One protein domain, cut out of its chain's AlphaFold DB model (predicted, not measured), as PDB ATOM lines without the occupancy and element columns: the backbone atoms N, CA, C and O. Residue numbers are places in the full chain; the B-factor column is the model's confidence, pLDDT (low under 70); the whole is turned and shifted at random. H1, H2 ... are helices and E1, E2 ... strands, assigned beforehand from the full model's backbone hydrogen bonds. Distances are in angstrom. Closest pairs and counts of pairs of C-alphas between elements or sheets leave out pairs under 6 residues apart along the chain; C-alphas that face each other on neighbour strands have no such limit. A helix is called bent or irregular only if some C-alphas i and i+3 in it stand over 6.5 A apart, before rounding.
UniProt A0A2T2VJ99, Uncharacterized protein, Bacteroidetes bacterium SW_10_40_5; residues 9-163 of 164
ATOM      1  N   GLN A   9      -6.176 -25.782  13.622       77.69
ATOM      2  CA  GLN A   9      -5.593 -24.452  13.409       77.69
ATOM      3  C   GLN A   9      -4.872 -23.890  14.644       77.69
ATOM      4  O   GLN A   9      -4.010 -23.034  14.499       77.69
ATOM      5  N   GLU A  10      -5.176 -24.368  15.850       83.56
ATOM      6  CA  GLU A  10      -4.465 -23.972  17.074       83.56
ATOM      7  C   GLU A  10      -3.180 -24.787  17.297       83.56
ATOM      8  O   GLU A  10      -2.389 -24.471  18.184       83.56
ATOM      9  N   THR A  11      -2.940 -25.835  16.500       82.69
ATOM     10  CA  THR A  11      -1.728 -26.661  16.607       82.69
ATOM     11  C   THR A  11      -0.568 -26.076  15.801       82.69
ATOM     12  O   THR A  11      -0.770 -25.328  14.848       82.69
ATOM     13  N   THR A  12       0.665 -26.469  16.131       70.75
ATOM     14  CA  THR A  12       1.873 -26.154  15.344       70.75
ATOM     15  C   THR A  12       2.058 -27.073  14.127       70.75
ATOM     16  O   THR A  12       2.988 -26.886  13.346       70.75
ATOM     17  N   LEU A  13       1.173 -28.056  13.926       68.19
ATOM     18  CA  LEU A  13       1.263 -29.090  12.883       68.19
ATOM     19  C   LEU A  13       0.665 -28.637  11.537       68.19
ATOM     20  O   LEU A  13       0.167 -29.443  10.751       68.19
ATOM     21  N   GLN A  14       0.727 -27.335  11.261       67.69
ATOM     22  CA  GLN A  14       0.062 -26.660  10.146       67.69
ATOM     23  C   GLN A  14       0.770 -26.887   8.808       67.69
ATOM     24  O   GLN A  14       1.289 -25.959   8.188       67.69
ATOM     25  N   ARG A  15       0.796 -28.125   8.315       82.12
ATOM     26  CA  ARG A  15       1.105 -28.321   6.896       82.12
ATOM     27  C   ARG A  15      -0.051 -27.744   6.082       82.12
ATOM     28  O   ARG A  15      -1.192 -28.169   6.264       82.12
ATOM     29  N   ALA A  16       0.254 -26.805   5.184       85.44
ATOM     30  CA  ALA A  16      -0.742 -26.101   4.369       85.44
ATOM     31  C   ALA A  16      -1.694 -27.076   3.661       85.44
ATOM     32  O   ALA A  16      -2.905 -26.924   3.738       85.44
ATOM     33  N   ILE A  17      -1.157 -28.166   3.103       89.69
ATOM     34  CA  ILE A  17      -1.959 -29.191   2.426       89.69
ATOM     35  C   ILE A  17      -2.993 -29.867   3.341       89.69
ATOM     36  O   ILE A  17      -4.096 -30.170   2.900       89.69
ATOM     37  N   THR A  18      -2.679 -30.082   4.622       88.69
ATOM     38  CA  THR A  18      -3.621 -30.686   5.574       88.69
ATOM     39  C   THR A  18      -4.746 -29.715   5.907       88.69
ATOM     40  O   THR A  18      -5.904 -30.118   5.948       88.69
ATOM     41  N   GLN A  19      -4.432 -28.433   6.105       87.06
ATOM     42  CA  GLN A  19      -5.454 -27.408   6.333       87.06
ATOM     43  C   GLN A  19      -6.345 -27.217   5.108       87.06
ATOM     44  O   GLN A  19      -7.563 -27.134   5.250       87.06
ATOM     45  N   ASP A  20      -5.748 -27.196   3.922       90.50
ATOM     46  CA  ASP A  20      -6.452 -27.042   2.656       90.50
ATOM     47  C   ASP A  20      -7.413 -28.211   2.418       90.50
ATOM     48  O   ASP A  20      -8.557 -28.002   2.014       90.50
ATOM     49  N   TYR A  21      -6.981 -29.430   2.757       91.44
ATOM     50  CA  TYR A  21      -7.807 -30.631   2.677       91.44
ATOM     51  C   TYR A  21      -8.978 -30.584   3.665       91.44
ATOM     52  O   TYR A  21     -10.125 -30.812   3.285       91.44
ATOM     53  N   LEU A  22      -8.709 -30.227   4.925       89.12
ATOM     54  CA  LEU A  22      -9.737 -30.104   5.963       89.12
ATOM     55  C   LEU A  22     -10.703 -28.934   5.724       89.12
ATOM     56  O   LEU A  22     -11.819 -28.957   6.230       89.12
ATOM     57  N   SER A  23     -10.284 -27.923   4.959       88.44
ATOM     58  CA  SER A  23     -11.103 -26.753   4.611       88.44
ATOM     59  C   SER A  23     -11.820 -26.902   3.265       88.44
ATOM     60  O   SER A  23     -12.422 -25.937   2.801       88.44
ATOM     61  N   HIS A  24     -11.756 -28.080   2.633       91.06
ATOM     62  CA  HIS A  24     -12.388 -28.375   1.340       91.06
ATOM     63  C   HIS A  24     -11.993 -27.396   0.225       91.06
ATOM     64  O   HIS A  24     -12.838 -26.959  -0.562       91.06
ATOM     65  N   LYS A  25     -10.710 -27.021   0.160       93.12
ATOM     66  CA  LYS A  25     -10.227 -26.127  -0.893       93.12
ATOM     67  C   LYS A  25     -10.498 -26.720  -2.287       93.12
ATOM     68  O   LYS A  25     -10.097 -27.865  -2.528       93.12
ATOM     69  N   PRO A  26     -11.145 -25.978  -3.213       94.00
ATOM     70  CA  PRO A  26     -11.508 -26.488  -4.538       94.00
ATOM     71  C   PRO A  26     -10.328 -27.058  -5.331       94.00
ATOM     72  O   PRO A  26     -10.500 -27.998  -6.102       94.00
ATOM     73  N   GLU A  27      -9.125 -26.527  -5.112       95.31
ATOM     74  CA  GLU A  27      -7.886 -26.967  -5.750       95.31
ATOM     75  C   GLU A  27      -7.516 -28.413  -5.393       95.31
ATOM     76  O   GLU A  27      -6.854 -29.085  -6.181       95.31
ATOM     77  N   LEU A  28      -7.950 -28.907  -4.226       94.75
ATOM     78  CA  LEU A  28      -7.687 -30.277  -3.786       94.75
ATOM     79  C   LEU A  28      -8.786 -31.272  -4.174       94.75
ATOM     80  O   LEU A  28      -8.547 -32.479  -4.137       94.75
ATOM     81  N   GLN A  29      -9.964 -30.794  -4.580       92.94
ATOM     82  CA  GLN A  29     -11.102 -31.646  -4.928       92.94
ATOM     83  C   GLN A  29     -10.795 -32.707  -6.008       92.94
ATOM     84  O   GLN A  29     -11.326 -33.811  -5.896       92.94
ATOM     85  N   PRO A  30      -9.937 -32.463  -7.023       95.88
ATOM     86  CA  PRO A  30      -9.575 -33.496  -7.999       95.88
ATOM     87  C   PRO A  30      -8.790 -34.684  -7.419       95.88
ATOM     88  O   PRO A  30      -8.693 -35.718  -8.077       95.88
ATOM     89  N   PHE A  31      -8.212 -34.556  -6.219       95.19
ATOM     90  CA  PHE A  31      -7.336 -35.571  -5.623       95.19
ATOM     91  C   PHE A  31      -8.057 -36.531  -4.669       95.19
ATOM     92  O   PHE A  31      -7.444 -37.482  -4.190       95.19
ATOM     93  N   TYR A  32      -9.343 -36.311  -4.378       94.00
ATOM     94  CA  TYR A  32     -10.130 -37.207  -3.534       94.00
ATOM     95  C   TYR A  32     -11.600 -37.254  -3.961       94.00
ATOM     96  O   TYR A  32     -12.183 -36.273  -4.413       94.00
ATOM     97  N   GLN A  33     -12.229 -38.416  -3.789       93.62
ATOM     98  CA  GLN A  33     -13.616 -38.626  -4.213       93.62
ATOM     99  C   GLN A  33     -14.644 -38.147  -3.175       93.62
ATOM    100  O   GLN A  33     -15.720 -37.675  -3.538       93.62
ATOM    101  N   PHE A  34     -14.326 -38.267  -1.884       94.00
ATOM    102  CA  PHE A  34     -15.252 -37.988  -0.785       94.00
ATOM    103  C   PHE A  34     -14.629 -37.050   0.244       94.00
ATOM    104  O   PHE A  34     -13.453 -37.181   0.581       94.00
ATOM    105  N   ASN A  35     -15.434 -36.128   0.768       93.56
ATOM    106  CA  ASN A  35     -15.003 -35.213   1.819       93.56
ATOM    107  C   ASN A  35     -14.603 -35.965   3.105       93.56
ATOM    108  O   ASN A  35     -15.219 -36.985   3.425       93.56
ATOM    109  N   PRO A  36     -13.633 -35.447   3.884       92.25
ATOM    110  CA  PRO A  36     -13.229 -36.002   5.182       92.25
ATOM    111  C   PRO A  36     -14.241 -35.713   6.310       92.25
ATOM    112  O   PRO A  36     -13.881 -35.253   7.391       92.25
ATOM    113  N   ASP A  37     -15.521 -35.979   6.067       94.38
ATOM    114  CA  ASP A  37     -16.617 -35.781   7.014       94.38
ATOM    115  C   ASP A  37     -17.534 -37.022   7.076       94.38
ATOM    116  O   ASP A  37     -17.342 -38.012   6.364       94.38
ATOM    117  N   TYR A  38     -18.536 -37.002   7.963       96.50
ATOM    118  CA  TYR A  38     -19.442 -38.147   8.134       96.50
ATOM    119  C   TYR A  38     -20.297 -38.425   6.890       96.50
ATOM    120  O   TYR A  38     -20.575 -39.588   6.599       96.50
ATOM    121  N   GLN A  39     -20.678 -37.391   6.133       96.62
ATOM    122  CA  GLN A  39     -21.446 -37.568   4.899       96.62
ATOM    123  C   GLN A  39     -20.581 -38.171   3.789       96.62
ATOM    124  O   GLN A  39     -21.052 -39.018   3.036       96.62
ATOM    125  N   GLY A  40     -19.313 -37.770   3.693       96.12
ATOM    126  CA  GLY A  40     -18.337 -38.363   2.790       96.12
ATOM    127  C   GLY A  40     -18.094 -39.836   3.104       96.12
ATOM    128  O   GLY A  40     -18.088 -40.651   2.185       96.12
ATOM    129  N   ALA A  41     -17.996 -40.202   4.388       95.81
ATOM    130  CA  ALA A  41     -17.895 -41.601   4.806       95.81
ATOM    131  C   ALA A  41     -19.126 -42.432   4.396       95.81
ATOM    132  O   ALA A  41     -18.971 -43.553   3.910       95.81
ATOM    133  N   LEU A  42     -20.337 -41.878   4.532       96.19
ATOM    134  CA  LEU A  42     -21.563 -42.531   4.064       96.19
ATOM    135  C   LEU A  42     -21.558 -42.720   2.541       96.19
ATOM    136  O   LEU A  42     -21.769 -43.833   2.067       96.19
ATOM    137  N   LYS A  43     -21.246 -41.667   1.777       96.31
ATOM    138  CA  LYS A  43     -21.156 -41.740   0.308       96.31
ATOM    139  C   LYS A  43     -20.112 -42.755  -0.155       96.31
ATOM    140  O   LYS A  43     -20.323 -43.440  -1.152       96.31
ATOM    141  N   ALA A  44     -18.997 -42.870   0.569       94.88
ATOM    142  CA  ALA A  44     -17.984 -43.880   0.299       94.88
ATOM    143  C   ALA A  44     -18.541 -45.298   0.483       94.88
ATOM    144  O   ALA A  44     -18.337 -46.145  -0.384       94.88
ATOM    145  N   ALA A  45     -19.279 -45.549   1.568       94.44
ATOM    146  CA  ALA A  45     -19.937 -46.831   1.808       94.44
ATOM    147  C   ALA A  45     -20.982 -47.156   0.724       94.44
ATOM    148  O   ALA A  45     -20.951 -48.232   0.134       94.44
ATOM    149  N   GLU A  46     -21.848 -46.204   0.381       93.62
ATOM    150  CA  GLU A  46     -22.841 -46.366  -0.690       93.62
ATOM    151  C   GLU A  46     -22.184 -46.653  -2.048       93.62
ATOM    152  O   GLU A  46     -22.648 -47.515  -2.793       93.62
ATOM    153  N   GLY A  47     -21.070 -45.979  -2.354       91.56
ATOM    154  CA  GLY A  47     -20.304 -46.203  -3.577       91.56
ATOM    155  C   GLY A  47     -19.720 -47.614  -3.672       91.56
ATOM    156  O   GLY A  47     -19.718 -48.195  -4.758       91.56
ATOM    157  N   ARG A  48     -19.295 -48.188  -2.538       88.38
ATOM    158  CA  ARG A  48     -18.717 -49.540  -2.451       88.38
ATOM    159  C   ARG A  48     -19.707 -50.664  -2.736       88.38
ATOM    160  O   ARG A  48     -19.261 -51.743  -3.106       88.38
ATOM    161  N   ASN A  49     -21.017 -50.436  -2.623       75.62
ATOM    162  CA  ASN A  49     -22.014 -51.450  -3.000       75.62
ATOM    163  C   ASN A  49     -21.939 -51.856  -4.479       75.62
ATOM    164  O   ASN A  49     -22.437 -52.916  -4.843       75.62
ATOM    165  N   ASN A  50     -21.312 -51.036  -5.325       78.00
ATOM    166  CA  ASN A  50     -21.143 -51.336  -6.746       78.00
ATOM    167  C   ASN A  50     -19.892 -52.179  -7.044       78.00
ATOM    168  O   ASN A  50     -19.740 -52.654  -8.169       78.00
ATOM    169  N   ASP A  51     -19.007 -52.372  -6.060       83.94
ATOM    170  CA  ASP A  51     -17.784 -53.153  -6.220       83.94
ATOM    171  C   ASP A  51     -18.059 -54.624  -5.850       83.94
ATOM    172  O   ASP A  51     -18.400 -54.917  -4.698       83.94
ATOM    173  N   PRO A  52     -17.899 -55.589  -6.774       83.56
ATOM    174  CA  PRO A  52     -18.062 -56.998  -6.444       83.56
ATOM    175  C   PRO A  52     -16.932 -57.461  -5.513       83.56
ATOM    176  O   PRO A  52     -15.755 -57.426  -5.871       83.56
ATOM    177  N   VAL A  53     -17.296 -57.937  -4.319       90.12
ATOM    178  CA  VAL A  53     -16.362 -58.476  -3.320       90.12
ATOM    179  C   VAL A  53     -16.806 -59.873  -2.903       90.12
ATOM    180  O   VAL A  53     -17.966 -60.093  -2.559       90.12
ATOM    181  N   ASP A  54     -15.867 -60.819  -2.868       95.75
ATOM    182  CA  ASP A  54     -16.094 -62.163  -2.329       95.75
ATOM    183  C   ASP A  54     -16.080 -62.132  -0.788       95.75
ATOM    184  O   ASP A  54     -15.088 -62.451  -0.123       95.75
ATOM    185  N   ARG A  55     -17.198 -61.665  -0.216       95.88
ATOM    186  CA  ARG A  55     -17.386 -61.492   1.233       95.88
ATOM    187  C   ARG A  55     -17.291 -62.815   1.989       95.88
ATOM    188  O   ARG A  55     -16.705 -62.858   3.067       95.88
ATOM    189  N   GLU A  56     -17.808 -63.900   1.417       97.50
ATOM    190  CA  GLU A  56     -17.715 -65.233   2.020       97.50
ATOM    191  C   GLU A  56     -16.260 -65.688   2.126       97.50
ATOM    192  O   GLU A  56     -15.814 -66.110   3.197       97.50
ATOM    193  N   ARG A  57     -15.469 -65.541   1.056       98.06
ATOM    194  CA  ARG A  57     -14.037 -65.851   1.113       98.06
ATOM    195  C   ARG A  57     -13.304 -64.982   2.126       98.06
ATOM    196  O   ARG A  57     -12.494 -65.527   2.875       98.06
ATOM    197  N   LEU A  58     -13.587 -63.679   2.181       96.88
ATOM    198  CA  LEU A  58     -12.993 -62.776   3.173       96.88
ATOM    199  C   LEU A  58     -13.251 -63.276   4.600       96.88
ATOM    200  O   LEU A  58     -12.310 -63.457   5.372       96.88
ATOM    201  N   VAL A  59     -14.511 -63.561   4.933       98.12
ATOM    202  CA  VAL A  59     -14.900 -64.031   6.269       98.12
ATOM    203  C   VAL A  59     -14.266 -65.375   6.602       98.12
ATOM    204  O   VAL A  59     -13.772 -65.556   7.715       98.12
ATOM    205  N   ASN A  60     -14.193 -66.293   5.640       98.25
ATOM    206  CA  ASN A  60     -13.547 -67.591   5.829       98.25
ATOM    207  C   ASN A  60     -12.033 -67.470   6.066       98.25
ATOM    208  O   ASN A  60     -11.476 -68.215   6.876       98.25
ATOM    209  N   VAL A  61     -11.353 -66.548   5.376       97.69
ATOM    210  CA  VAL A  61      -9.916 -66.294   5.576       97.69
ATOM    211  C   VAL A  61      -9.667 -65.665   6.942       97.69
ATOM    212  O   VAL A  61      -8.841 -66.185   7.690       97.69
ATOM    213  N   LEU A  62     -10.409 -64.613   7.300       97.00
ATOM    214  CA  LEU A  62     -10.271 -63.958   8.604       97.00
ATOM    215  C   LEU A  62     -10.569 -64.932   9.744       97.00
ATOM    216  O   LEU A  62      -9.778 -65.053  10.672       97.00
ATOM    217  N   THR A  63     -11.656 -65.699   9.642       97.25
ATOM    218  CA  THR A  63     -12.002 -66.712  10.647       97.25
ATOM    219  C   THR A  63     -10.843 -67.679  10.867       97.25
ATOM    220  O   THR A  63     -10.466 -67.926  12.004       97.25
ATOM    221  N   ARG A  64     -10.214 -68.161   9.792       97.00
ATOM    222  CA  ARG A  64      -9.058 -69.059   9.880       97.00
ATOM    223  C   ARG A  64      -7.828 -68.400  10.504       97.00
ATOM    224  O   ARG A  64      -7.125 -69.054  11.259       97.00
ATOM    225  N   GLN A  65      -7.558 -67.134  10.187       94.62
ATOM    226  CA  GLN A  65      -6.415 -66.401  10.743       94.62
ATOM    227  C   GLN A  65      -6.537 -66.178  12.254       94.62
ATOM    228  O   GLN A  65      -5.525 -66.172  12.949       94.62
ATOM    229  N   TYR A  66      -7.761 -66.022  12.763       95.44
ATOM    230  CA  TYR A  66      -8.021 -65.850  14.192       95.44
ATOM    231  C   TYR A  66      -8.321 -67.167  14.935       95.44
ATOM    232  O   TYR A  66      -8.587 -67.139  16.133       95.44
ATOM    233  N   GLN A  67      -8.302 -68.321  14.265       94.56
ATOM    234  CA  GLN A  67      -8.522 -69.626  14.900       94.56
ATOM    235  C   GLN A  67      -7.241 -70.185  15.528       94.56
ATOM    236  O   GLN A  67      -6.163 -70.100  14.944       94.56
ATOM    237  N   ASN A  68      -7.393 -70.870  16.663       89.62
ATOM    238  CA  ASN A  68      -6.338 -71.580  17.392       89.62
ATOM    239  C   ASN A  68      -5.184 -70.670  17.834       89.62
ATOM    240  O   ASN A  68      -4.018 -71.075  17.834       89.62
ATOM    241  N   LEU A  69      -5.502 -69.428  18.202       91.94
ATOM    242  CA  LEU A  69      -4.515 -68.508  18.756       91.94
ATOM    243  C   LEU A  69      -4.296 -68.821  20.240       91.94
ATOM    244  O   LEU A  69      -5.205 -69.242  20.945       91.94
ATOM    245  N   GLN A  70      -3.072 -68.606  20.729       87.44
ATOM    246  CA  GLN A  70      -2.618 -69.077  22.051       87.44
ATOM    247  C   GLN A  70      -3.372 -68.478  23.259       87.44
ATOM    248  O   GLN A  70      -3.099 -68.854  24.397       87.44
ATOM    249  N   SER A  71      -4.294 -67.538  23.042       90.19
ATOM    250  CA  SER A  71      -5.068 -66.877  24.091       90.19
ATOM    251  C   SER A  71      -6.511 -66.664  23.652       90.19
ATOM    252  O   SER A  71      -6.752 -66.177  22.547       90.19
ATOM    253  N   ASP A  72      -7.448 -66.892  24.576       87.75
ATOM    254  CA  ASP A  72      -8.879 -66.589  24.432       87.75
ATOM    255  C   ASP A  72      -9.155 -65.140  24.008       87.75
ATOM    256  O   ASP A  72     -10.179 -64.839  23.397       87.75
ATOM    257  N   PHE A  73      -8.242 -64.219  24.333       88.31
ATOM    258  CA  PHE A  73      -8.357 -62.828  23.916       88.31
ATOM    259  C   PHE A  73      -8.241 -62.670  22.393       88.31
ATOM    260  O   PHE A  73      -8.904 -61.809  21.814       88.31
ATOM    261  N   PHE A  74      -7.418 -63.491  21.740       88.38
ATOM    262  CA  PHE A  74      -7.184 -63.426  20.298       88.38
ATOM    263  C   PHE A  74      -7.977 -64.477  19.521       88.38
ATOM    264  O   PHE A  74      -8.348 -64.217  18.380       88.38
ATOM    265  N   ASP A  75      -8.245 -65.639  20.118       93.06
ATOM    266  CA  ASP A  75      -8.946 -66.727  19.443       93.06
ATOM    267  C   ASP A  75     -10.402 -66.354  19.136       93.06
ATOM    268  O   ASP A  75     -11.170 -65.978  20.024       93.06
ATOM    269  N   ILE A  76     -10.809 -66.483  17.873       94.50
ATOM    270  CA  ILE A  76     -12.164 -66.133  17.429       94.50
ATOM    271  C   ILE A  76     -13.255 -67.003  18.061       94.50
ATOM    272  O   ILE A  76     -14.389 -66.550  18.204       94.50
ATOM    273  N   ASN A  77     -12.946 -68.233  18.472       93.62
ATOM    274  CA  ASN A  77     -13.916 -69.115  19.118       93.62
ATOM    275  C   ASN A  77     -14.244 -68.651  20.547       93.62
ATOM    276  O   ASN A  77     -15.329 -68.940  21.053       93.62
ATOM    277  N   ALA A  78     -13.333 -67.910  21.186       93.56
ATOM    278  CA  ALA A  78     -13.514 -67.357  22.525       93.56
ATOM    279  C   ALA A  78     -13.914 -65.868  22.499       93.56
ATOM    280  O   ALA A  78     -14.800 -65.437  23.248       93.56
ATOM    281  N   ASN A  79     -13.328 -65.071  21.599       95.69
ATOM    282  CA  ASN A  79     -13.596 -63.642  21.472       95.69
ATOM    283  C   ASN A  79     -14.860 -63.361  20.642       95.69
ATOM    284  O   ASN A  79     -14.823 -63.117  19.431       95.69
ATOM    285  N   LYS A  80     -16.002 -63.309  21.334       95.25
ATOM    286  CA  LYS A  80     -17.323 -63.062  20.728       95.25
ATOM    287  C   LYS A  80     -17.418 -61.741  19.962       95.25
ATOM    288  O   LYS A  80     -18.168 -61.663  18.993       95.25
ATOM    289  N   THR A  81     -16.696 -60.703  20.382       95.44
ATOM    290  CA  THR A  81     -16.732 -59.399  19.708       95.44
ATOM    291  C   THR A  81     -16.053 -59.470  18.344       95.44
ATOM    292  O   THR A  81     -16.626 -59.012  17.358       95.44
ATOM    293  N   VAL A  82     -14.867 -60.082  18.266       96.06
ATOM    294  CA  VAL A  82     -14.171 -60.293  16.987       96.06
ATOM    295  C   VAL A  82     -14.978 -61.231  16.093       96.06
ATOM    296  O   VAL A  82     -15.189 -60.907  14.928       96.06
ATOM    297  N   ALA A  83     -15.515 -62.325  16.641       97.25
ATOM    298  CA  ALA A  83     -16.360 -63.255  15.891       97.25
ATOM    299  C   ALA A  83     -17.588 -62.572  15.273       97.25
ATOM    300  O   ALA A  83     -17.873 -62.758  14.089       97.25
ATOM    301  N   ALA A  84     -18.291 -61.738  16.048       98.00
ATOM    302  CA  ALA A  84     -19.446 -60.987  15.564       98.00
ATOM    303  C   ALA A  84     -19.062 -59.995  14.456       98.00
ATOM    304  O   ALA A  84     -19.732 -59.944  13.427       98.00
ATOM    305  N   ASN A  85     -17.962 -59.258  14.634       98.06
ATOM    306  CA  ASN A  85     -17.452 -58.319  13.636       98.06
ATOM    307  C   ASN A  85     -17.066 -59.020  12.328       98.06
ATOM    308  O   ASN A  85     -17.463 -58.569  11.256       98.06
ATOM    309  N   VAL A  86     -16.325 -60.130  12.410       98.12
ATOM    310  CA  VAL A  86     -15.915 -60.921  11.242       98.12
ATOM    311  C   VAL A  86     -17.143 -61.482  10.525       98.12
ATOM    312  O   VAL A  86     -17.261 -61.318   9.316       98.12
ATOM    313  N   ASN A  87     -18.100 -62.067  11.249       98.25
ATOM    314  CA  ASN A  87     -19.314 -62.604  10.635       98.25
ATOM    315  C   ASN A  87     -20.183 -61.515   9.983       98.25
ATOM    316  O   ASN A  87     -20.773 -61.751   8.931       98.25
ATOM    317  N   ALA A  88     -20.240 -60.315  10.565       98.12
ATOM    318  CA  ALA A  88     -21.029 -59.216  10.017       98.12
ATOM    319  C   ALA A  88     -20.572 -58.784   8.614       98.12
ATOM    320  O   ALA A  88     -21.389 -58.289   7.842       98.12
ATOM    321  N   LEU A  89     -19.305 -59.014   8.244       97.56
ATOM    322  CA  LEU A  89     -18.770 -58.676   6.917       97.56
ATOM    323  C   LEU A  89     -19.434 -59.454   5.765       97.56
ATOM    324  O   LEU A  89     -19.289 -59.045   4.609       97.56
ATOM    325  N   LYS A  90     -20.175 -60.535   6.062       96.88
ATOM    326  CA  LYS A  90     -21.007 -61.250   5.078       96.88
ATOM    327  C   LYS A  90     -22.142 -60.385   4.529       96.88
ATOM    328  O   LYS A  90     -22.518 -60.555   3.375       96.88
ATOM    329  N   ASP A  91     -22.676 -59.479   5.346       95.75
ATOM    330  CA  ASP A  91     -23.788 -58.606   4.970       95.75
ATOM    331  C   ASP A  91     -23.311 -57.523   3.988       95.75
ATOM    332  O   ASP A  91     -22.285 -56.873   4.206       95.75
ATOM    333  N   GLU A  92     -24.066 -57.317   2.907       94.62
ATOM    334  CA  GLU A  92     -23.794 -56.302   1.886       94.62
ATOM    335  C   GLU A  92     -23.781 -54.874   2.452       94.62
ATOM    336  O   GLU A  92     -23.042 -54.026   1.960       94.62
ATOM    337  N   LYS A  93     -24.518 -54.627   3.541       95.69
ATOM    338  CA  LYS A  93     -24.594 -53.335   4.234       95.69
ATOM    339  C   LYS A  93     -23.505 -53.152   5.290       95.69
ATOM    340  O   LYS A  93     -23.489 -52.118   5.967       95.69
ATOM    341  N   THR A  94     -22.605 -54.125   5.445       97.12
ATOM    342  CA  THR A  94     -21.447 -54.001   6.330       97.12
ATOM    343  C   THR A  94     -20.217 -53.514   5.569       97.12
ATOM    344  O   THR A  94     -19.793 -54.113   4.574       97.12
ATOM    345  N   PHE A  95     -19.591 -52.471   6.109       97.12
ATOM    346  CA  PHE A  95     -18.363 -51.849   5.623       97.12
ATOM    347  C   PHE A  95     -17.311 -51.766   6.722       97.12
ATOM    348  O   PHE A  95     -17.608 -51.894   7.910       97.12
ATOM    349  N   THR A  96     -16.063 -51.525   6.330       97.44
ATOM    350  CA  THR A  96     -14.957 -51.384   7.274       97.44
ATOM    351  C   THR A  96     -14.534 -49.928   7.415       97.44
ATOM    352  O   THR A  96     -14.417 -49.195   6.434       97.44
ATOM    353  N   ILE A  97     -14.249 -49.514   8.647       98.19
ATOM    354  CA  ILE A  97     -13.408 -48.343   8.898       98.19
ATOM    355  C   ILE A  97     -12.017 -48.891   9.134       98.19
ATOM    356  O   ILE A  97     -11.801 -49.616  10.103       98.19
ATOM    357  N   THR A  98     -11.104 -48.597   8.215       97.06
ATOM    358  CA  THR A  98      -9.790 -49.233   8.192       97.06
ATOM    359  C   THR A  98      -8.699 -48.208   8.434       97.06
ATOM    360  O   THR A  98      -8.674 -47.143   7.820       97.06
ATOM    361  N   THR A  99      -7.770 -48.552   9.312       96.31
ATOM    362  CA  THR A  99      -6.474 -47.883   9.422       96.31
ATOM    363  C   THR A  99      -5.377 -48.935   9.397       96.31
ATOM    364  O   THR A  99      -5.654 -50.118   9.579       96.31
ATOM    365  N   GLY A 100      -4.135 -48.515   9.198       93.31
ATOM    366  CA  GLY A 100      -2.999 -49.419   9.208       93.31
ATOM    367  C   GLY A 100      -1.713 -48.744   9.648       93.31
ATOM    368  O   GLY A 100      -1.597 -47.506   9.704       93.31
ATOM    369  N   HIS A 101      -0.764 -49.594  10.010       90.81
ATOM    370  CA  HIS A 101       0.628 -49.247  10.251       90.81
ATOM    371  C   HIS A 101       1.490 -50.514  10.135       90.81
ATOM    372  O   HIS A 101       0.964 -51.625  10.210       90.81
ATOM    373  N   GLN A 102       2.794 -50.345   9.967       86.88
ATOM    374  CA  GLN A 102       3.794 -51.390  10.126       86.88
ATOM    375  C   GLN A 102       3.755 -51.989  11.540       86.88
ATOM    376  O   GLN A 102       3.210 -51.417  12.498       86.88
ATOM    377  N   LEU A 103       4.359 -53.167  11.672       85.25
ATOM    378  CA  LEU A 103       4.454 -53.884  12.936       85.25
ATOM    379  C   LEU A 103       5.354 -53.131  13.913       85.25
ATOM    380  O   LEU A 103       6.508 -52.860  13.625       85.25
ATOM    381  N   ASN A 104       4.836 -52.828  15.098       81.12
ATOM    382  CA  ASN A 104       5.593 -52.138  16.133       81.12
ATOM    383  C   ASN A 104       5.764 -53.040  17.356       81.12
ATOM    384  O   ASN A 104       4.796 -53.638  17.834       81.12
ATOM    385  N   ILE A 105       6.973 -53.087  17.915       82.12
ATOM    386  CA  ILE A 105       7.217 -53.731  19.210       82.12
ATOM    387  C   ILE A 105       6.951 -52.711  20.328       82.12
ATOM    388  O   ILE A 105       7.140 -51.506  20.163       82.12
ATOM    389  N   PHE A 106       6.444 -53.183  21.470       84.06
ATOM    390  CA  PHE A 106       6.131 -52.360  22.650       84.06
ATOM    391  C   PHE A 106       5.139 -51.209  22.404       84.06
ATOM    392  O   PHE A 106       5.153 -50.205  23.112       84.06
ATOM    393  N   GLY A 107       4.246 -51.361  21.422       79.81
ATOM    394  CA  GLY A 107       3.194 -50.382  21.127       79.81
ATOM    395  C   GLY A 107       3.636 -49.201  20.260       79.81
ATOM    396  O   GLY A 107       2.785 -48.386  19.905       79.81
ATOM    397  N   GLY A 108       4.918 -49.142  19.880       83.38
ATOM    398  CA  GLY A 108       5.436 -48.179  18.912       83.38
ATOM    399  C   GLY A 108       5.221 -46.713  19.300       83.38
ATOM    400  O   GLY A 108       5.076 -46.376  20.480       83.38
ATOM    401  N   PRO A 109       5.196 -45.801  18.314       85.19
ATOM    402  CA  PRO A 109       4.895 -44.406  18.571       85.19
ATOM    403  C   PRO A 109       3.424 -44.238  18.963       85.19
ATOM    404  O   PRO A 109       2.534 -44.879  18.413       85.19
ATOM    405  N   LEU A 110       3.134 -43.296  19.863       88.75
ATOM    406  CA  LEU A 110       1.802 -43.130  20.463       88.75
ATOM    407  C   LEU A 110       0.656 -42.963  19.442       88.75
ATOM    408  O   LEU A 110      -0.477 -43.384  19.688       88.75
ATOM    409  N   TYR A 111       0.935 -42.388  18.269       88.69
ATOM    410  CA  TYR A 111      -0.064 -42.240  17.211       88.69
ATOM    411  C   TYR A 111      -0.568 -43.584  16.654       88.69
ATOM    412  O   TYR A 111      -1.664 -43.624  16.098       88.69
ATOM    413  N   TYR A 112       0.166 -44.685  16.847       89.06
ATOM    414  CA  TYR A 112      -0.282 -46.052  16.573       89.06
ATOM    415  C   TYR A 112      -1.568 -46.378  17.347       89.06
ATOM    416  O   TYR A 112      -2.587 -46.752  16.764       89.06
ATOM    417  N   LEU A 113      -1.555 -46.136  18.663       91.69
ATOM    418  CA  LEU A 113      -2.713 -46.356  19.531       91.69
ATOM    419  C   LEU A 113      -3.857 -45.395  19.189       91.69
ATOM    420  O   LEU A 113      -5.019 -45.806  19.168       91.69
ATOM    421  N   TYR A 114      -3.543 -44.137  18.860       93.94
ATOM    422  CA  TYR A 114      -4.563 -43.171  18.445       93.94
ATOM    423  C   TYR A 114      -5.230 -43.540  17.120       93.94
ATOM    424  O   TYR A 114      -6.441 -43.377  17.005       93.94
ATOM    425  N   LYS A 115      -4.499 -44.085  16.140       94.62
ATOM    426  CA  LYS A 115      -5.091 -44.601  14.894       94.62
ATOM    427  C   LYS A 115      -6.130 -45.688  15.192       94.62
ATOM    428  O   LYS A 115      -7.257 -45.605  14.700       94.62
ATOM    429  N   ILE A 116      -5.785 -46.664  16.037       95.56
ATOM    430  CA  ILE A 116      -6.690 -47.760  16.426       95.56
ATOM    431  C   ILE A 116      -7.912 -47.214  17.175       95.56
ATOM    432  O   ILE A 116      -9.052 -47.495  16.799       95.56
ATOM    433  N   ALA A 117      -7.692 -46.388  18.200       97.00
ATOM    434  CA  ALA A 117      -8.770 -45.811  18.998       97.00
ATOM    435  C   ALA A 117      -9.716 -44.937  18.156       97.00
ATOM    436  O   ALA A 117     -10.937 -45.068  18.271       97.00
ATOM    437  N   SER A 118      -9.176 -44.097  17.268       96.69
ATOM    438  CA  SER A 118      -9.967 -43.271  16.349       96.69
ATOM    439  C   SER A 118     -10.770 -44.115  15.367       96.69
ATOM    440  O   SER A 118     -11.927 -43.799  15.115       96.69
ATOM    441  N   THR A 119     -10.211 -45.219  14.870       98.31
ATOM    442  CA  THR A 119     -10.911 -46.156  13.973       98.31
ATOM    443  C   THR A 119     -12.114 -46.795  14.665       98.31
ATOM    444  O   THR A 119     -13.224 -46.770  14.135       98.31
ATOM    445  N   ILE A 120     -11.927 -47.295  15.891       98.38
ATOM    446  CA  ILE A 120     -13.009 -47.863  16.712       98.38
ATOM    447  C   ILE A 120     -14.068 -46.800  17.028       98.38
ATOM    448  O   ILE A 120     -15.268 -47.064  16.932       98.38
ATOM    449  N   SER A 121     -13.634 -45.598  17.412       98.12
ATOM    450  CA  SER A 121     -14.523 -44.481  17.739       98.12
ATOM    451  C   SER A 121     -15.355 -44.042  16.533       98.12
ATOM    452  O   SER A 121     -16.572 -43.881  16.642       98.12
ATOM    453  N   LEU A 122     -14.725 -43.918  15.362       98.25
ATOM    454  CA  LEU A 122     -15.388 -43.533  14.123       98.25
ATOM    455  C   LEU A 122     -16.404 -44.589  13.684       98.25
ATOM    456  O   LEU A 122     -17.536 -44.229  13.380       98.25
ATOM    457  N   ALA A 123     -16.049 -45.877  13.734       98.44
ATOM    458  CA  ALA A 123     -16.978 -46.966  13.430       98.44
ATOM    459  C   ALA A 123     -18.232 -46.911  14.323       98.44
ATOM    460  O   ALA A 123     -19.355 -46.916  13.824       98.44
ATOM    461  N   LYS A 124     -18.055 -46.742  15.643       98.38
ATOM    462  CA  LYS A 124     -19.175 -46.561  16.587       98.38
ATOM    463  C   LYS A 124     -20.027 -45.338  16.249       98.38
ATOM    464  O   LYS A 124     -21.253 -45.413  16.288       98.38
ATOM    465  N   LYS A 125     -19.394 -44.209  15.923       98.50
ATOM    466  CA  LYS A 125     -20.106 -42.971  15.592       98.50
ATOM    467  C   LYS A 125     -20.922 -43.111  14.309       98.50
ATOM    468  O   LYS A 125     -22.066 -42.671  14.286       98.50
ATOM    469  N   LEU A 126     -20.373 -43.753  13.281       98.44
ATOM    470  CA  LEU A 126     -21.075 -43.996  12.023       98.44
ATOM    471  C   LEU A 126     -22.232 -44.987  12.193       98.44
ATOM    472  O   LEU A 126     -23.308 -44.712  11.680       98.44
ATOM    473  N   ASN A 127     -22.066 -46.053  12.985       98.31
ATOM    474  CA  ASN A 127     -23.167 -46.967  13.328       98.31
ATOM    475  C   ASN A 127     -24.340 -46.247  14.007       98.31
ATOM    476  O   ASN A 127     -25.497 -46.526  13.713       98.31
ATOM    477  N   ASN A 128     -24.049 -45.286  14.889       98.38
ATOM    478  CA  ASN A 128     -25.087 -44.487  15.542       98.38
ATOM    479  C   ASN A 128     -25.761 -43.489  14.585       98.38
ATOM    480  O   ASN A 128     -26.957 -43.240  14.707       98.38
ATOM    481  N   LEU A 129     -24.998 -42.884  13.669       98.44
ATOM    482  CA  LEU A 129     -25.513 -41.899  12.710       98.44
ATOM    483  C   LEU A 129     -26.299 -42.549  11.563       98.44
ATOM    484  O   LEU A 129     -27.250 -41.952  11.065       98.44
ATOM    485  N   TYR A 130     -25.906 -43.755  11.153       97.62
ATOM    486  CA  TYR A 130     -26.405 -44.434   9.960       97.62
ATOM    487  C   TYR A 130     -26.794 -45.889  10.277       97.62
ATOM    488  O   TYR A 130     -26.135 -46.818   9.815       97.62
ATOM    489  N   PRO A 131     -27.882 -46.113  11.037       97.06
ATOM    490  CA  PRO A 131     -28.269 -47.441  11.528       97.06
ATOM    491  C   PRO A 131     -28.712 -48.424  10.431       97.06
ATOM    492  O   PRO A 131     -28.909 -49.604  10.707       97.06
ATOM    493  N   SER A 132     -28.898 -47.960   9.191       96.50
ATOM    494  CA  SER A 132     -29.144 -48.821   8.027       96.50
ATOM    495  C   SER A 132     -27.892 -49.549   7.536       96.50
ATOM    496  O   SER A 132     -28.007 -50.450   6.707       96.50
ATOM    497  N   PHE A 133     -26.718 -49.139   8.014       97.25
ATOM    498  CA  PHE A 133     -25.418 -49.700   7.685       97.25
ATOM    499  C   PHE A 133     -24.735 -50.218   8.945       97.25
ATOM    500  O   PHE A 133     -25.078 -49.838  10.064       97.25
ATOM    501  N   ASN A 134     -23.734 -51.067   8.746       97.94
ATOM    502  CA  ASN A 134     -22.871 -51.529   9.817       97.94
ATOM    503  C   ASN A 134     -21.406 -51.237   9.473       97.94
ATOM    504  O   ASN A 134     -20.938 -51.518   8.375       97.94
ATOM    505  N   PHE A 135     -20.670 -50.677  10.420       98.44
ATOM    506  CA  PHE A 135     -19.282 -50.266  10.278       98.44
ATOM    507  C   PHE A 135     -18.425 -51.037  11.278       98.44
ATOM    508  O   PHE A 135     -18.557 -50.871  12.494       98.44
ATOM    509  N   VAL A 136     -17.530 -51.873  10.757       98.38
ATOM    510  CA  VAL A 136     -16.608 -52.702  11.538       98.38
ATOM    511  C   VAL A 136     -15.220 -52.051  11.547       98.38
ATOM    512  O   VAL A 136     -14.675 -51.771  10.477       98.38
ATOM    513  N   PRO A 137     -14.611 -51.790  12.717       98.31
ATOM    514  CA  PRO A 137     -13.250 -51.278  12.761       98.31
ATOM    515  C   PRO A 137     -12.256 -52.381  12.385       98.31
ATOM    516  O   PRO A 137     -12.276 -53.466  12.965       98.31
ATOM    517  N   VAL A 138     -11.369 -52.084  11.442       97.75
ATOM    518  CA  VAL A 138     -10.302 -52.982  10.995       97.75
ATOM    519  C   VAL A 138      -8.962 -52.286  11.155       97.75
ATOM    520  O   VAL A 138      -8.774 -51.133  10.763       97.75
ATOM    521  N   TYR A 139      -8.019 -53.012  11.739       95.25
ATOM    522  CA  TYR A 139      -6.630 -52.604  11.805       95.25
ATOM    523  C   TYR A 139      -5.807 -53.488  10.865       95.25
ATOM    524  O   TYR A 139      -5.746 -54.701  11.055       95.25
ATOM    525  N   TRP A 140      -5.212 -52.881   9.842       94.12
ATOM    526  CA  TRP A 140      -4.320 -53.544   8.901       94.12
ATOM    527  C   TRP A 140      -2.893 -53.549   9.448       94.12
ATOM    528  O   TRP A 140      -2.281 -52.491   9.619       94.12
ATOM    529  N   MET A 141      -2.375 -54.746   9.708       90.44
ATOM    530  CA  MET A 141      -0.972 -54.950  10.048       90.44
ATOM    531  C   MET A 141      -0.163 -54.937   8.749       90.44
ATOM    532  O   MET A 141      -0.271 -55.885   7.976       90.44
ATOM    533  N   GLY A 142       0.626 -53.886   8.521       87.94
ATOM    534  CA  GLY A 142       1.529 -53.752   7.372       87.94
ATOM    535  C   GLY A 142       2.748 -54.668   7.491       87.94
ATOM    536  O   GLY A 142       3.873 -54.194   7.583       87.94
ATOM    537  N   ALA A 143       2.515 -55.975   7.600       84.44
ATOM    538  CA  ALA A 143       3.540 -56.999   7.801       84.44
ATOM    539  C   ALA A 143       4.301 -57.354   6.511       84.44
ATOM    540  O   ALA A 143       5.304 -58.059   6.556       84.44
ATOM    541  N   GLU A 144       3.804 -56.897   5.365       85.19
ATOM    542  CA  GLU A 144       4.439 -56.994   4.053       85.19
ATOM    543  C   GLU A 144       5.613 -56.024   3.868       85.19
ATOM    544  O   GLU A 144       6.367 -56.157   2.901       85.19
ATOM    545  N   ASP A 145       5.748 -55.042   4.759       80.25
ATOM    546  CA  ASP A 145       6.821 -54.063   4.691       80.25
ATOM    547  C   ASP A 145       8.164 -54.693   5.080       80.25
ATOM    548  O   ASP A 145       8.266 -55.482   6.020       80.25
ATOM    549  N   HIS A 146       9.197 -54.350   4.319       80.50
ATOM    550  CA  HIS A 146      10.556 -54.858   4.480       80.50
ATOM    551  C   HIS A 146      11.485 -53.835   5.140       80.50
ATOM    552  O   HIS A 146      12.658 -54.145   5.365       80.50
ATOM    553  N   ASP A 147      10.981 -52.641   5.469       84.94
ATOM    554  CA  ASP A 147      11.734 -51.616   6.187       84.94
ATOM    555  C   ASP A 147      11.853 -51.953   7.683       84.94
ATOM    556  O   ASP A 147      11.135 -51.449   8.548       84.94
ATOM    557  N   PHE A 148      12.772 -52.868   7.998       83.25
ATOM    558  CA  PHE A 148      13.064 -53.232   9.381       83.25
ATOM    559  C   PHE A 148      13.650 -52.058  10.178       83.25
ATOM    560  O   PHE A 148      13.444 -51.998  11.387       83.25
ATOM    561  N   GLU A 149      14.357 -51.120   9.537       84.06
ATOM    562  CA  GLU A 149      14.986 -49.987  10.228       84.06
ATOM    563  C   GLU A 149      13.944 -49.061  10.866       84.06
ATOM    564  O   GLU A 149      14.162 -48.557  11.972       84.06
ATOM    565  N   GLU A 150      12.777 -48.899  10.236       80.94
ATOM    566  CA  GLU A 150      11.672 -48.121  10.806       80.94
ATOM    567  C   GLU A 150      11.125 -48.742  12.102       80.94
ATOM    568  O   GLU A 150      10.718 -48.027  13.022       80.94
ATOM    569  N   ILE A 151      11.167 -50.072  12.210       82.94
ATOM    570  CA  ILE A 151      10.551 -50.823  13.304       82.94
ATOM    571  C   ILE A 151      11.563 -51.524  14.205       82.94
ATOM    572  O   ILE A 151      11.162 -52.424  14.930       82.94
ATOM    573  N   ASN A 152      12.854 -51.184  14.164       88.88
ATOM    574  CA  ASN A 152      13.876 -51.856  14.977       88.88
ATOM    575  C   ASN A 152      14.149 -51.184  16.327       88.88
ATOM    576  O   ASN A 152      15.088 -51.582  17.019       88.88
ATOM    577  N   HIS A 153      13.388 -50.145  16.688       88.94
ATOM    578  CA  HIS A 153      13.659 -49.361  17.882       88.94
ATOM    579  C   HIS A 153      12.415 -48.804  18.576       88.94
ATOM    580  O   HIS A 153      11.339 -48.646  18.004       88.94
ATOM    581  N   THR A 154      12.576 -48.470  19.854       89.50
ATOM    582  CA  THR A 154      11.617 -47.681  20.637       89.50
ATOM    583  C   THR A 154      12.357 -46.687  21.525       89.50
ATOM    584  O   THR A 154      13.567 -46.798  21.704       89.50
ATOM    585  N   TYR A 155      11.651 -45.716  22.102       87.38
ATOM    586  CA  TYR A 155      12.244 -44.706  22.979       87.38
ATOM    587  C   TYR A 155      11.810 -44.916  24.427       87.38
ATOM    588  O   TYR A 155      10.633 -44.789  24.763       87.38
ATOM    589  N   VAL A 156      12.778 -45.161  25.310       87.75
ATOM    590  CA  VAL A 156      12.572 -45.273  26.757       87.75
ATOM    591  C   VAL A 156      13.221 -44.066  27.429       87.75
ATOM    592  O   VAL A 156      14.439 -43.900  27.412       87.75
ATOM    593  N   TYR A 157      12.392 -43.174  27.977       88.50
ATOM    594  CA  TYR A 157      12.829 -41.882  28.532       88.50
ATOM    595  C   TYR A 157      13.671 -41.046  27.549       88.50
ATOM    596  O   TYR A 157      14.636 -40.397  27.939       88.50
ATOM    597  N   GLY A 158      13.320 -41.092  26.260       86.88
ATOM    598  CA  GLY A 158      14.036 -40.389  25.192       86.88
ATOM    599  C   GLY A 158      15.298 -41.094  24.688       86.88
ATOM    600  O   GLY A 158      15.889 -40.629  23.720       86.88
ATOM    601  N   ASN A 159      15.688 -42.227  25.279       90.38
ATOM    602  CA  ASN A 159      16.819 -43.023  24.809       90.38
ATOM    603  C   ASN A 159      16.335 -44.127  23.864       90.38
ATOM    604  O   ASN A 159      15.400 -44.848  24.228       90.38
ATOM    605  N   PRO A 160      16.950 -44.287  22.682       89.44
ATOM    606  CA  PRO A 160      16.564 -45.340  21.762       89.44
ATOM    607  C   PRO A 160      17.048 -46.708  22.269       89.44
ATOM    608  O   PRO A 160      18.188 -46.863  22.709       89.44
ATOM    609  N   VAL A 161      16.172 -47.702  22.191       89.88
ATOM    610  CA  VAL A 161      16.442 -49.115  22.468       89.88
ATOM    611  C   VAL A 161      16.205 -49.877  21.177       89.88
ATOM    612  O   VAL A 161      15.105 -49.785  20.637       89.88
ATOM    613  N   TYR A 162      17.213 -50.612  20.712       91.06
ATOM    614  CA  TYR A 162      17.196 -51.313  19.429       91.06
ATOM    615  C   TYR A 162      17.096 -52.829  19.601       91.06
ATOM    616  O   TYR A 162      17.567 -53.377  20.602       91.06
ATOM    617  N   TRP A 163      16.549 -53.507  18.598       88.94
ATOM    618  CA  TRP A 163      16.618 -54.960  18.432       88.94
ATOM    619  C   TRP A 163      17.240 -55.337  17.084       88.94
ATOM    620  O   TRP A 163      17.286 -54.529  16.157       88.94
TER     621      TRP A 163
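What this domain is: This is residues 9 to 163 of the 164 residues of an uncharacterized protein of Bacteroidetes bacterium SW_10_40_5 (UniProt A0A2T2VJ99). Two long parallel strands, E1 and E2, run side by side through the middle, and the long helix H6 packs lengthwise on them, running back between one and the other. A helical hairpin of H4 and H5 packs on this core through H5, while H1 and H2 lie well off it and the small strand hairpin E3 and E4 lies beyond the strands' far ends; residues 10 to 16 stick out. The printed part has 155 residues, with six named helices and four named strands in the order H1 H2 H3 H4 H5 E1 H6 E2 E3 E4, in the mixed class. One sheet is E1 and E2, parallel; the other is E3 and E4, antiparallel. The whole is loose, with a radius of gyration of the C-alphas of 18.5 A and spans of 46 by 44 by 28 A.

Where its parts are: H1 is residues 16 to 22, beginning at C-alpha 16 (-0.742, -26.101, 4.369). H2, residues 26 to 31, is irregular: C-alphas 27 and 30 are 7.1 A apart. H3 is residues 38 to 48, 15.6 A long, H4 residues 55 to 65, 15.3 A, and H5 residues 80 to 88, 12.0 A. E1, residues 94 to 102, measures 25.7 A and begins at C-alpha 94 (-21.447, -54.001, 6.330). H6 is residues 111 to 129, 25.8 A, and E2 residues 134 to 142, 24.6 A. E3 is residues 153 to 156; E4, residues 159 to 162, ends at C-alpha 162 (17.196, -51.313, 19.429).

How they stand to each other: E1 and E2 are parallel at 21 degrees; N 97 and O 136 are 2.9 A apart and N 138 and O 97 2.8 A, within hydrogen-bond range. E1, H6 and E2 form a strand-helix-strand unit, two parallel neighbour strands with a helix between them in the chain, and its crossover is right-handed. The closest C-alphas of H6 and E2 are those of Ala 123 and Phe 135, 5.1 A; those of H6 and E1 are Ala 123 and Ile 97, 5.9 A. The closest C-alphas of H5 and E2 are those of Asn 85 and Val 136, 6.1 A. H4 and H5, a hairpin, touch at Val 59 and Val 86, their closest C-alphas, 6.0 A apart, with a shallow tilt of 27 degrees, opposite ways. The closest C-alphas of H3 and E1 are those of Ala 45 and Phe 95, 6.5 A. H3 and H6 are close but not clearly touching, with the C-alphas of Tyr 38 and Leu 126 closest at 7.2 A, and about perpendicular at 83 degrees. H1 and H2 are close but not clearly touching, with the C-alphas of Tyr 21 and Leu 28 closest at 6.5 A. H2 and H3 are apart. E3 and E4 form an antiparallel hairpin at 147 degrees, with N 161 and O 154 2.8 A apart; E2 and E3 are apart. Every O i to N i+4 pair is within hydrogen-bond range in H1, H3, H4, H5 and H6; H2 has 0 of 2, and 2 of 3 O i to N i+3 pairs.

The domain as a whole: The C-alphas farthest apart are those of Pro 26 and Gln 70, 51.0 A. The printed part has no cut. The link from H4 to H5, residues 66 to 79, is long. The mean pLDDT of the printed part is 91.8, and residues 13 to 14 are under 70.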